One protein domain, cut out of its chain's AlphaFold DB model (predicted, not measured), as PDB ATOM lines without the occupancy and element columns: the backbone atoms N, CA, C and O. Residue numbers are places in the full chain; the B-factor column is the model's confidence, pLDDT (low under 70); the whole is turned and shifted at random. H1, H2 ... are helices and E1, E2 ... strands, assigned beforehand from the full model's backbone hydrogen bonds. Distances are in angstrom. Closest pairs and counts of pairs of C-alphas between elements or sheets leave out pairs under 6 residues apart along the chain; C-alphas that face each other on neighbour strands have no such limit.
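AT A GLANCE: This is residues 42 to 125 of the 126 residues of the protein "Hypothetical protein" of Rotaria sp. Silwood1 (UniProt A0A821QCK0). There is little regular structure: helix H1 covers a small sheet of three short strands, H2 only grazes that sheet, and long unnamed links make much of the rest. The 84 printed residues, under half in named elements, run E1 H1 E2 H2 E3, mixed in class. The mixed sheet's order is E2 E1 E3. The whole is compact, radius of gyration of the C-alphas 12.6 A, spanning 37 by 25 by 24 A.

IN THESE COORDINATES: Find C-alpha 42 at (144.455, 132.779, 96.070), beginning E1, residues 42 to 45. H1, residues 50 to 61, runs 16.4 A; then come E2, residues 69 to 72, and H2, residues 102 to 109. E3, residues 121 to 124, ends at (138.840, 135.368, 97.914).

HOW THE PARTS SIT: E1 is parallel to E2, with N 43 and O 69 2.8 A apart, and antiparallel to E3, with N 44 and O 121 2.8 A apart. E1, H1, E2 form a strand-helix-strand unit, parallel strands joined through a helix, with right-handed crossover. H1's height over the sheet is 9.9 A. O i to N i+4 pairs within hydrogen-bond range are 7 of 8 in H1, 3 of 4 in H2.

THE WHOLE: The printed part has no cut; the links E2 to H2 and H2 to E3 are long. No printed residue is under 70 in pLDDT.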
ATOM      1  N   HIS A  42     143.750 133.396  97.184       98.19
ATOM      2  CA  HIS A  42     144.455 132.779  96.070       98.19
ATOM      3  C   HIS A  42     144.880 133.826  95.044       98.19
ATOM      4  O   HIS A  42     144.109 134.710  94.684       98.19
ATOM      5  N   LEU A  43     146.112 133.741  94.557       98.38
ATOM      6  CA  LEU A  43     146.663 134.698  93.607       98.38
ATOM      7  C   LEU A  43     146.764 134.084  92.201       98.38
ATOM      8  O   LEU A  43     147.493 133.124  91.991       98.38
ATOM      9  N   TYR A  44     146.124 134.684  91.202       98.25
ATOM     10  CA  TYR A  44     146.345 134.339  89.795       98.25
ATOM     11  C   TYR A  44     147.407 135.256  89.181       98.25
ATOM     12  O   TYR A  44     147.314 136.487  89.269       98.25
ATOM     13  N   VAL A  45     148.424 134.668  88.547       98.00
ATOM     14  CA  VAL A  45     149.581 135.383  87.981       98.00
ATOM     15  C   VAL A  45     149.956 134.871  86.598       98.00
ATOM     16  O   VAL A  45     149.758 133.703  86.296       98.00
ATOM     17  N   ALA A  46     150.599 135.718  85.793       96.12
ATOM     18  CA  ALA A  46     151.386 135.275  84.642       96.12
ATOM     19  C   ALA A  46     152.860 135.581  84.906       96.12
ATOM     20  O   ALA A  46     153.194 136.719  85.252       96.12
ATOM     21  N   LEU A  47     153.749 134.604  84.701       95.06
ATOM     22  CA  LEU A  47     155.191 134.791  84.926       95.06
ATOM     23  C   LEU A  47     155.811 135.823  83.972       95.06
ATOM     24  O   LEU A  47     156.788 136.473  84.324       95.06
ATOM     25  N   ALA A  48     155.208 136.024  82.797       93.31
ATOM     26  CA  ALA A  48     155.635 137.032  81.828       93.31
ATOM     27  C   ALA A  48     155.237 138.473  82.214       93.31
ATOM     28  O   ALA A  48     155.759 139.432  81.646       93.31
ATOM     29  N   CYS A  49     154.303 138.666  83.157       95.19
ATOM     30  CA  CYS A  49     153.764 139.989  83.470       95.19
ATOM     31  C   CYS A  49     154.553 140.676  84.603       95.19
ATOM     32  O   CYS A  49     154.521 140.203  85.742       95.19
ATOM     33  N   PRO A  50     155.169 141.855  84.374       96.44
ATOM     34  CA  PRO A  50     155.936 142.549  85.410       96.44
ATOM     35  C   PRO A  50     155.064 143.064  86.565       96.44
ATOM     36  O   PRO A  50     155.559 143.230  87.678       96.44
ATOM     37  N   TRP A  51     153.768 143.305  86.337       95.06
ATOM     38  CA  TRP A  51     152.834 143.691  87.400       95.06
ATOM     39  C   TRP A  51     152.548 142.521  88.341       95.06
ATOM     40  O   TRP A  51     152.579 142.701  89.557       95.06
ATOM     41  N   ALA A  52     152.336 141.323  87.790       97.38
ATOM     42  CA  ALA A  52     152.131 140.108  88.575       97.38
ATOM     43  C   ALA A  52     153.429 139.636  89.242       97.38
ATOM     44  O   ALA A  52     153.417 139.148  90.365       97.38
ATOM     45  N   HIS A  53     154.581 139.860  88.612       97.62
ATOM     46  CA  HIS A  53     155.863 139.508  89.212       97.62
ATOM     47  C   HIS A  53     156.116 140.241  90.544       97.62
ATOM     48  O   HIS A  53     156.655 139.655  91.480       97.62
ATOM     49  N   ARG A  54     155.656 141.495  90.686       98.06
ATOM     50  CA  ARG A  54     155.767 142.248  91.951       98.06
ATOM     51  C   ARG A  54     155.075 141.543  93.117       98.06
ATOM     52  O   ARG A  54     155.611 141.552  94.223       98.06
ATOM     53  N   THR A  55     153.908 140.938  92.889       98.12
ATOM     54  CA  THR A  55     153.175 140.246  93.958       98.12
ATOM     55  C   THR A  55     153.884 138.958  94.363       98.12
ATOM     56  O   THR A  55     154.004 138.703  95.557       98.12
ATOM     57  N   LEU A  56     154.452 138.209  93.411       98.00
ATOM     58  CA  LEU A  56     155.264 137.018  93.696       98.00
ATOM     59  C   LEU A  56     156.533 137.341  94.497       98.00
ATOM     60  O   LEU A  56     156.854 136.646  95.462       98.00
ATOM     61  N   VAL A  57     157.231 138.424  94.142       98.12
ATOM     62  CA  VAL A  57     158.402 138.895  94.898       98.12
ATOM     63  C   VAL A  57     158.005 139.234  96.337       98.12
ATOM     64  O   VAL A  57     158.660 138.780  97.273       98.12
ATOM     65  N   LEU A  58     156.908 139.973  96.537       97.56
ATOM     66  CA  LEU A  58     156.421 140.312  97.877       97.56
ATOM     67  C   LEU A  58     155.998 139.081  98.682       97.56
ATOM     68  O   LEU A  58     156.373 138.976  99.849       97.56
ATOM     69  N   LEU A  59     155.285 138.136  98.065       96.94
ATOM     70  CA  LEU A  59     154.935 136.844  98.662       96.94
ATOM     71  C   LEU A  59     156.169 136.143  99.228       96.94
ATOM     72  O   LEU A  59     156.153 135.700 100.376       96.94
ATOM     73  N   LYS A  60     157.253 136.083  98.447       97.12
ATOM     74  CA  LYS A  60     158.496 135.438  98.870       97.12
ATOM     75  C   LYS A  60     159.214 136.224  99.964       97.12
ATOM     76  O   LYS A  60     159.604 135.634 100.966       97.12
ATOM     77  N   LEU A  61     159.365 137.539  99.799       98.31
ATOM     78  CA  LEU A  61     160.067 138.401 100.756       98.31
ATOM     79  C   LEU A  61     159.367 138.474 102.116       98.31
ATOM     80  O   LEU A  61     160.028 138.608 103.141       98.31
ATOM     81  N   LYS A  62     158.034 138.391 102.134       97.38
ATOM     82  CA  LYS A  62     157.228 138.368 103.361       97.38
ATOM     83  C   LYS A  62     157.015 136.959 103.916       97.38
ATOM     84  O   LYS A  62     156.378 136.820 104.953       97.38
ATOM     85  N   GLY A  63     157.522 135.926 103.241       96.88
ATOM     86  CA  GLY A  63     157.344 134.534 103.648       96.88
ATOM     87  C   GLY A  63     155.896 134.047 103.580       96.88
ATOM     88  O   GLY A  63     155.563 133.077 104.242       96.88
ATOM     89  N   LEU A  64     155.022 134.682 102.792       97.06
ATOM     90  CA  LEU A  64     153.580 134.389 102.741       97.06
ATOM     91  C   LEU A  64     153.214 133.217 101.814       97.06
ATOM     92  O   LEU A  64     152.045 132.865 101.683       97.06
ATOM     93  N   ASN A  65     154.200 132.573 101.187       93.25
ATOM     94  CA  ASN A  65     154.001 131.468 100.241       93.25
ATOM     95  C   ASN A  65     153.370 130.198 100.850       93.25
ATOM     96  O   ASN A  65     153.100 129.256 100.115       93.25
ATOM     97  N   HIS A  66     153.199 130.143 102.172       93.88
ATOM     98  CA  HIS A  66     152.537 129.045 102.878       93.88
ATOM     99  C   HIS A  66     151.094 129.376 103.294       93.88
ATOM    100  O   HIS A  66     150.398 128.485 103.768       93.88
ATOM    101  N   VAL A  67     150.651 130.631 103.132       96.25
ATOM    102  CA  VAL A  67     149.301 131.090 103.522       96.25
ATOM    103  C   VAL A  67     148.477 131.619 102.352       96.25
ATOM    104  O   VAL A  67     147.253 131.563 102.401       96.25
ATOM    105  N   ILE A  68     149.133 132.124 101.305       97.69
ATOM    106  CA  ILE A  68     148.501 132.556 100.056       97.69
ATOM    107  C   ILE A  68     149.013 131.632  98.955       97.69
ATOM    108  O   ILE A  68     150.201 131.632  98.620       97.69
ATOM    109  N   SER A  69     148.105 130.834  98.401       97.19
ATOM    110  CA  SER A  69     148.389 129.976  97.250       97.19
ATOM    111  C   SER A  69     148.340 130.790  95.954       97.19
ATOM    112  O   SER A  69     147.784 131.889  95.926       97.19
ATOM    113  N   TYR A  70     148.928 130.280  94.870       97.50
ATOM    114  CA  TYR A  70     148.856 130.948  93.573       97.50
ATOM    115  C   TYR A  70     148.790 129.965  92.405       97.50
ATOM    116  O   TYR A  70     149.332 128.864  92.489       97.50
ATOM    117  N   SER A  71     148.161 130.400  91.314       97.31
ATOM    118  CA  SER A  71     148.086 129.683  90.039       97.31
ATOM    119  C   SER A  71     148.692 130.517  88.925       97.31
ATOM    120  O   SER A  71     148.567 131.746  88.897       97.31
ATOM    121  N   VAL A  72     149.363 129.838  88.000       96.62
ATOM    122  CA  VAL A  72     150.046 130.460  86.869       96.62
ATOM    123  C   VAL A  72     149.212 130.240  85.612       96.62
ATOM    124  O   VAL A  72     149.015 129.099  85.206       96.62
ATOM    125  N   VAL A  73     148.731 131.324  85.004       96.62
ATOM    126  CA  VAL A  73     148.096 131.278  83.678       96.62
ATOM    127  C   VAL A  73     149.153 131.068  82.592       96.62
ATOM    128  O   VAL A  73     150.343 131.309  82.821       96.62
ATOM    129  N   ASP A  74     148.720 130.645  81.407       93.56
ATOM    130  CA  ASP A  74     149.611 130.439  80.269       93.56
ATOM    131  C   ASP A  74     150.389 131.726  79.919       93.56
ATOM    132  O   ASP A  74     149.914 132.854  80.086       93.56
ATOM    133  N   GLY A  75     151.631 131.551  79.464       87.62
ATOM    134  CA  GLY A  75     152.507 132.641  79.045       87.62
ATOM    135  C   GLY A  75     152.070 133.282  77.730       87.62
ATOM    136  O   GLY A  75     152.426 134.434  77.471       87.62
ATOM    137  N   LEU A  76     151.290 132.560  76.923       88.00
ATOM    138  CA  LEU A  76     150.678 133.063  75.700       88.00
ATOM    139  C   LEU A  76     149.212 133.427  75.952       88.00
ATOM    140  O   LEU A  76     148.450 132.662  76.536       88.00
ATOM    141  N   LEU A  77     148.815 134.611  75.493       88.00
ATOM    142  CA  LEU A  77     147.413 135.018  75.500       88.00
ATOM    143  C   LEU A  77     146.660 134.270  74.396       88.00
ATOM    144  O   LEU A  77     147.129 134.232  73.258       88.00
ATOM    145  N   ASP A  78     145.462 133.767  74.700       87.38
ATOM    146  CA  ASP A  78     144.517 133.281  73.691       87.38
ATOM    147  C   ASP A  78     143.921 134.489  72.948       87.38
ATOM    148  O   ASP A  78     142.854 135.025  73.281       87.38
ATOM    149  N   MET A  79     144.697 134.969  71.977       83.12
ATOM    150  CA  MET A  79     144.339 136.076  71.096       83.12
ATOM    151  C   MET A  79     143.411 135.623  69.966       83.12
ATOM    152  O   MET A  79     142.619 136.432  69.493       83.12
ATOM    153  N   GLU A  80     143.468 134.348  69.565       77.81
ATOM    154  CA  GLU A  80     142.627 133.787  68.501       77.81
ATOM    155  C   GLU A  80     141.150 133.789  68.897       77.81
ATOM    156  O   GLU A  80     140.298 134.235  68.130       77.81
ATOM    157  N   LYS A  81     140.839 133.366  70.128       74.69
ATOM    158  CA  LYS A  81     139.474 133.410  70.672       74.69
ATOM    159  C   LYS A  81     139.156 134.741  71.354       74.69
ATOM    160  O   LYS A  81     138.060 134.903  71.891       74.69
ATOM    161  N   GLY A  82     140.116 135.670  71.411       77.56
ATOM    162  CA  GLY A  82     139.993 136.945  72.124       77.56
ATOM    163  C   GLY A  82     139.700 136.782  73.622       77.56
ATOM    164  O   GLY A  82     139.095 137.660  74.236       77.56
ATOM    165  N   CYS A  83     140.071 135.640  74.205       80.38
ATOM    166  CA  CYS A  83     139.725 135.267  75.576       80.38
ATOM    167  C   CYS A  83     140.807 135.655  76.597       80.38
ATOM    168  O   CYS A  83     140.518 135.703  77.794       80.38
ATOM    169  N   GLY A  84     142.011 136.006  76.133       90.44
ATOM    170  CA  GLY A  84     143.084 136.547  76.965       90.44
ATOM    171  C   GLY A  84     143.822 135.466  77.753       90.44
ATOM    172  O   GLY A  84     144.275 134.483  77.181       90.44
ATOM    173  N   TRP A  85     143.996 135.668  79.059       95.19
ATOM    174  CA  TRP A  85     144.737 134.739  79.919       95.19
ATOM    175  C   TRP A  85     144.005 133.397  80.053       95.19
ATOM    176  O   TRP A  85     142.911 133.349  80.622       95.19
ATOM    177  N   ALA A  86     144.620 132.326  79.553       95.31
ATOM    178  CA  ALA A  86     144.106 130.961  79.616       95.31
ATOM    179  C   ALA A  86     144.758 130.160  80.754       95.31
ATOM    180  O   ALA A  86     145.892 130.432  81.150       95.31
ATOM    181  N   PHE A  87     144.053 129.155  81.263       95.56
ATOM    182  CA  PHE A  87     144.650 128.114  82.093       95.56
ATOM    183  C   PHE A  87     145.184 127.013  81.176       95.56
ATOM    184  O   PHE A  87     144.459 126.512  80.318       95.56
ATOM    185  N   GLY A  88     146.465 126.671  81.318       87.88
ATOM    186  CA  GLY A  88     147.090 125.659  80.466       87.88
ATOM    187  C   GLY A  88     146.632 124.250  80.841       87.88
ATOM    188  O   GLY A  88     146.404 123.970  82.013       87.88
ATOM    189  N   GLU A  89     146.586 123.323  79.882       87.06
ATOM    190  CA  GLU A  89     146.165 121.928  80.135       87.06
ATOM    191  C   GLU A  89     147.005 121.236  81.219       87.06
ATOM    192  O   GLU A  89     146.500 120.453  82.020       87.06
ATOM    193  N   LYS A  90     148.304 121.555  81.270       87.94
ATOM    194  CA  LYS A  90     149.234 121.034  82.282       87.94
ATOM    195  C   LYS A  90     149.054 121.688  83.656       87.94
ATOM    196  O   LYS A  90     149.447 121.105  84.665       87.94
ATOM    197  N   TYR A  91     148.509 122.900  83.689       89.56
ATOM    198  CA  TYR A  91     148.365 123.725  84.885       89.56
ATOM    199  C   TYR A  91     146.957 124.348  84.923       89.56
ATOM    200  O   TYR A  91     146.826 125.566  84.763       89.56
ATOM    201  N   PRO A  92     145.899 123.525  85.084       95.12
ATOM    202  CA  PRO A  92     144.534 124.026  85.212       95.12
ATOM    203  C   PRO A  92     144.352 124.795  86.529       95.12
ATOM    204  O   PRO A  92     145.164 124.665  87.450       95.12
ATOM    205  N   ASP A  93     143.269 125.569  86.638       96.19
ATOM    206  CA  ASP A  93     142.877 126.189  87.909       96.19
ATOM    207  C   ASP A  93     142.510 125.089  88.933       96.19
ATOM    208  O   ASP A  93     141.573 124.319  88.694       96.19
ATOM    209  N   PRO A  94     143.222 124.986  90.072       95.44
ATOM    210  CA  PRO A  94     142.957 123.960  91.078       95.44
ATOM    211  C   PRO A  94     141.646 124.180  91.846       95.44
ATOM    212  O   PRO A  94     141.120 123.226  92.415       95.44
ATOM    213  N   HIS A  95     141.124 125.409  91.882       96.06
ATOM    214  CA  HIS A  95     139.882 125.755  92.580       96.06
ATOM    215  C   HIS A  95     138.664 125.644  91.668       96.06
ATOM    216  O   HIS A  95     137.570 125.334  92.134       96.06
ATOM    217  N   HIS A  96     138.860 125.832  90.361       95.44
ATOM    218  CA  HIS A  96     137.800 125.740  89.357       95.44
ATOM    219  C   HIS A  96     138.262 124.918  88.143       95.44
ATOM    220  O   HIS A  96     138.535 125.479  87.083       95.44
ATOM    221  N   PRO A  97     138.307 123.574  88.236       93.00
ATOM    222  CA  PRO A  97     138.881 122.725  87.184       93.00
ATOM    223  C   PRO A  97     138.175 122.808  85.825       93.00
ATOM    224  O   PRO A  97     138.732 122.408  84.806       93.00
ATOM    225  N   THR A  98     136.930 123.289  85.799       95.19
ATOM    226  CA  THR A  98     136.151 123.484  84.569       95.19
ATOM    227  C   THR A  98     136.442 124.820  83.884       95.19
ATOM    228  O   THR A  98     135.982 125.041  82.763       95.19
ATOM    229  N   PHE A  99     137.175 125.724  84.537       95.56
ATOM    230  CA  PHE A  99     137.493 127.031  83.984       95.56
ATOM    231  C   PHE A  99     138.651 126.923  83.009       95.56
ATOM    232  O   PHE A  99     139.659 126.267  83.258       95.56
ATOM    233  N   THR A 100     138.502 127.612  81.885       94.88
ATOM    234  CA  THR A 100     139.504 127.590  80.813       94.88
ATOM    235  C   THR A 100     140.268 128.902  80.739       94.88
ATOM    236  O   THR A 100     141.385 128.935  80.233       94.88
ATOM    237  N   HIS A 101     139.689 129.991  81.251       96.12
ATOM    238  CA  HIS A 101     140.271 131.321  81.166       96.12
ATOM    239  C   HIS A 101     140.064 132.114  82.452       96.12
ATOM    240  O   HIS A 101     139.050 131.989  83.135       96.12
ATOM    241  N   LEU A 102     140.970 133.053  82.718       96.50
ATOM    242  CA  LEU A 102     140.886 133.934  83.884       96.50
ATOM    243  C   LEU A 102     139.606 134.789  83.888       96.50
ATOM    244  O   LEU A 102     139.131 135.190  84.946       96.50
ATOM    245  N   LYS A 103     139.005 135.047  82.719       94.94
ATOM    246  CA  LYS A 103     137.713 135.747  82.618       94.94
ATOM    247  C   LYS A 103     136.591 135.020  83.370       94.94
ATOM    248  O   LYS A 103     135.656 135.674  83.819       94.94
ATOM    249  N   ASP A 104     136.676 133.695  83.493       95.69
ATOM    250  CA  ASP A 104     135.671 132.880  84.172       95.69
ATOM    251  C   ASP A 104     135.714 133.158  85.687       95.69
ATOM    252  O   ASP A 104     134.672 133.350  86.307       95.69
ATOM    253  N   VAL A 105     136.914 133.364  86.248       96.75
ATOM    254  CA  VAL A 105     137.113 133.829  87.635       96.75
ATOM    255  C   VAL A 105     136.499 135.215  87.854       96.75
ATOM    256  O   VAL A 105     135.803 135.436  88.838       96.75
ATOM    257  N   TYR A 106     136.689 136.154  86.922       95.88
ATOM    258  CA  TYR A 106     136.071 137.487  87.021       95.88
ATOM    259  C   TYR A 106     134.538 137.419  87.058       95.88
ATOM    260  O   TYR A 106     133.899 138.193  87.775       95.88
ATOM    261  N   LYS A 107     133.947 136.487  86.302       95.38
ATOM    262  CA  LYS A 107     132.494 136.291  86.249       95.38
ATOM    263  C   LYS A 107     131.909 135.706  87.530       95.38
ATOM    264  O   LYS A 107     130.731 135.937  87.780       95.38
ATOM    265  N   LEU A 108     132.705 135.011  88.349       95.06
ATOM    266  CA  LEU A 108     132.265 134.588  89.683       95.06
ATOM    267  C   LEU A 108     131.969 135.789  90.582       95.06
ATOM    268  O   LEU A 108     130.959 135.801  91.275       95.06
ATOM    269  N   SER A 109     132.822 136.814  90.545       92.38
ATOM    270  CA  SER A 109     132.625 138.025  91.348       92.38
ATOM    271  C   SER A 109     131.593 138.973  90.736       92.38
ATOM    272  O   SER A 109     130.852 139.634  91.459       92.38
ATOM    273  N   GLN A 110     131.546 139.073  89.405       94.75
ATOM    274  CA  GLN A 110     130.596 139.929  88.699       94.75
ATOM    275  C   GLN A 110     130.187 139.282  87.360       94.75
ATOM    276  O   GLN A 110     130.931 139.403  86.384       94.75
ATOM    277  N   PRO A 111     129.001 138.645  87.264       95.25
ATOM    278  CA  PRO A 111     128.573 137.917  86.061       95.25
ATOM    279  C   PRO A 111     128.607 138.746  84.769       95.25
ATOM    280  O   PRO A 111     129.031 138.254  83.722       95.25
ATOM    281  N   ASP A 112     128.259 140.032  84.869       92.88
ATOM    282  CA  ASP A 112     128.227 140.982  83.749       92.88
ATOM    283  C   ASP A 112     129.531 141.794  83.606       92.88
ATOM    284  O   ASP A 112     129.537 142.928  83.105       92.88
ATOM    285  N   TYR A 113     130.661 141.256  84.083       91.38
ATOM    286  CA  TYR A 113     131.950 141.934  83.980       91.38
ATOM    287  C   TYR A 113     132.348 142.162  82.515       91.38
ATOM    288  O   TYR A 113     132.510 141.227  81.732       91.38
ATOM    289  N   SER A 114     132.553 143.430  82.158       87.25
ATOM    290  CA  SER A 114     132.896 143.882  80.799       87.25
ATOM    291  C   SER A 114     134.235 144.625  80.723       87.25
ATOM    292  O   SER A 114     134.612 145.132  79.665       87.25
ATOM    293  N   GLY A 115     134.959 144.701  81.843       86.44
ATOM    294  CA  GLY A 115     136.265 145.347  81.914       86.44
ATOM    295  C   GLY A 115     137.406 144.474  81.385       86.44
ATOM    296  O   GLY A 115     137.213 143.388  80.838       86.44
ATOM    297  N   ARG A 116     138.641 144.951  81.570       88.25
ATOM    298  CA  ARG A 116     139.843 144.198  81.191       88.25
ATOM    299  C   ARG A 116     140.128 143.090  82.201       88.25
ATOM    300  O   ARG A 116     140.271 143.353  83.391       88.25
ATOM    301  N   VAL A 117     140.312 141.877  81.694       92.44
ATOM    302  CA  VAL A 117     140.787 140.726  82.469       92.44
ATOM    303  C   VAL A 117     142.312 140.780  82.521       92.44
ATOM    304  O   VAL A 117     142.983 140.699  81.492       92.44
ATOM    305  N   THR A 118     142.873 140.976  83.710       93.81
ATOM    306  CA  THR A 118     144.303 141.259  83.899       93.81
ATOM    307  C   THR A 118     144.893 140.419  85.015       93.81
ATOM    308  O   THR A 118     144.190 140.072  85.951       93.81
ATOM    309  N   VAL A 119     146.202 140.193  84.972       96.00
ATOM    310  CA  VAL A 119     146.977 139.705  86.121       96.00
ATOM    311  C   VAL A 119     147.788 140.855  86.741       96.00
ATOM    312  O   VAL A 119     148.223 141.749  86.005       96.00
ATOM    313  N   PRO A 120     148.051 140.841  88.060       97.62
ATOM    314  CA  PRO A 120     147.633 139.826  89.033       97.62
ATOM    315  C   PRO A 120     146.165 139.969  89.471       97.62
ATOM    316  O   PRO A 120     145.622 141.073  89.449       97.62
ATOM    317  N   VAL A 121     145.565 138.868  89.933       97.75
ATOM    318  CA  VAL A 121     144.256 138.848  90.619       97.75
ATOM    319  C   VAL A 121     144.429 138.193  91.978       97.75
ATOM    320  O   VAL A 121     144.849 137.043  92.038       97.75
ATOM    321  N   LEU A 122     144.098 138.905  93.053       97.88
ATOM    322  CA  LEU A 122     143.951 138.305  94.374       97.88
ATOM    323  C   LEU A 122     142.473 137.975  94.577       97.88
ATOM    324  O   LEU A 122     141.637 138.874  94.570       97.88
ATOM    325  N   PHE A 123     142.176 136.690  94.686       97.94
ATOM    326  CA  PHE A 123     140.836 136.134  94.746       97.94
ATOM    327  C   PHE A 123     140.550 135.610  96.153       97.94
ATOM    328  O   PHE A 123     141.412 134.985  96.773       97.94
ATOM    329  N   ASP A 124     139.355 135.897  96.652       97.69
ATOM    330  CA  ASP A 124     138.840 135.368  97.914       97.69
ATOM    331  C   ASP A 124     138.145 134.033  97.620       97.69
ATOM    332  O   ASP A 124     137.262 133.987  96.770       97.69
ATOM    333  N   LEU A 125     138.587 132.941  98.249       96.38
ATOM    334  CA  LEU A 125     138.025 131.600  98.028       96.38
ATOM    335  C   LEU A 125     136.739 131.346  98.832       96.38
ATOM    336  O   LEU A 125     136.150 130.273  98.691       96.38
TER     337      LEU A 125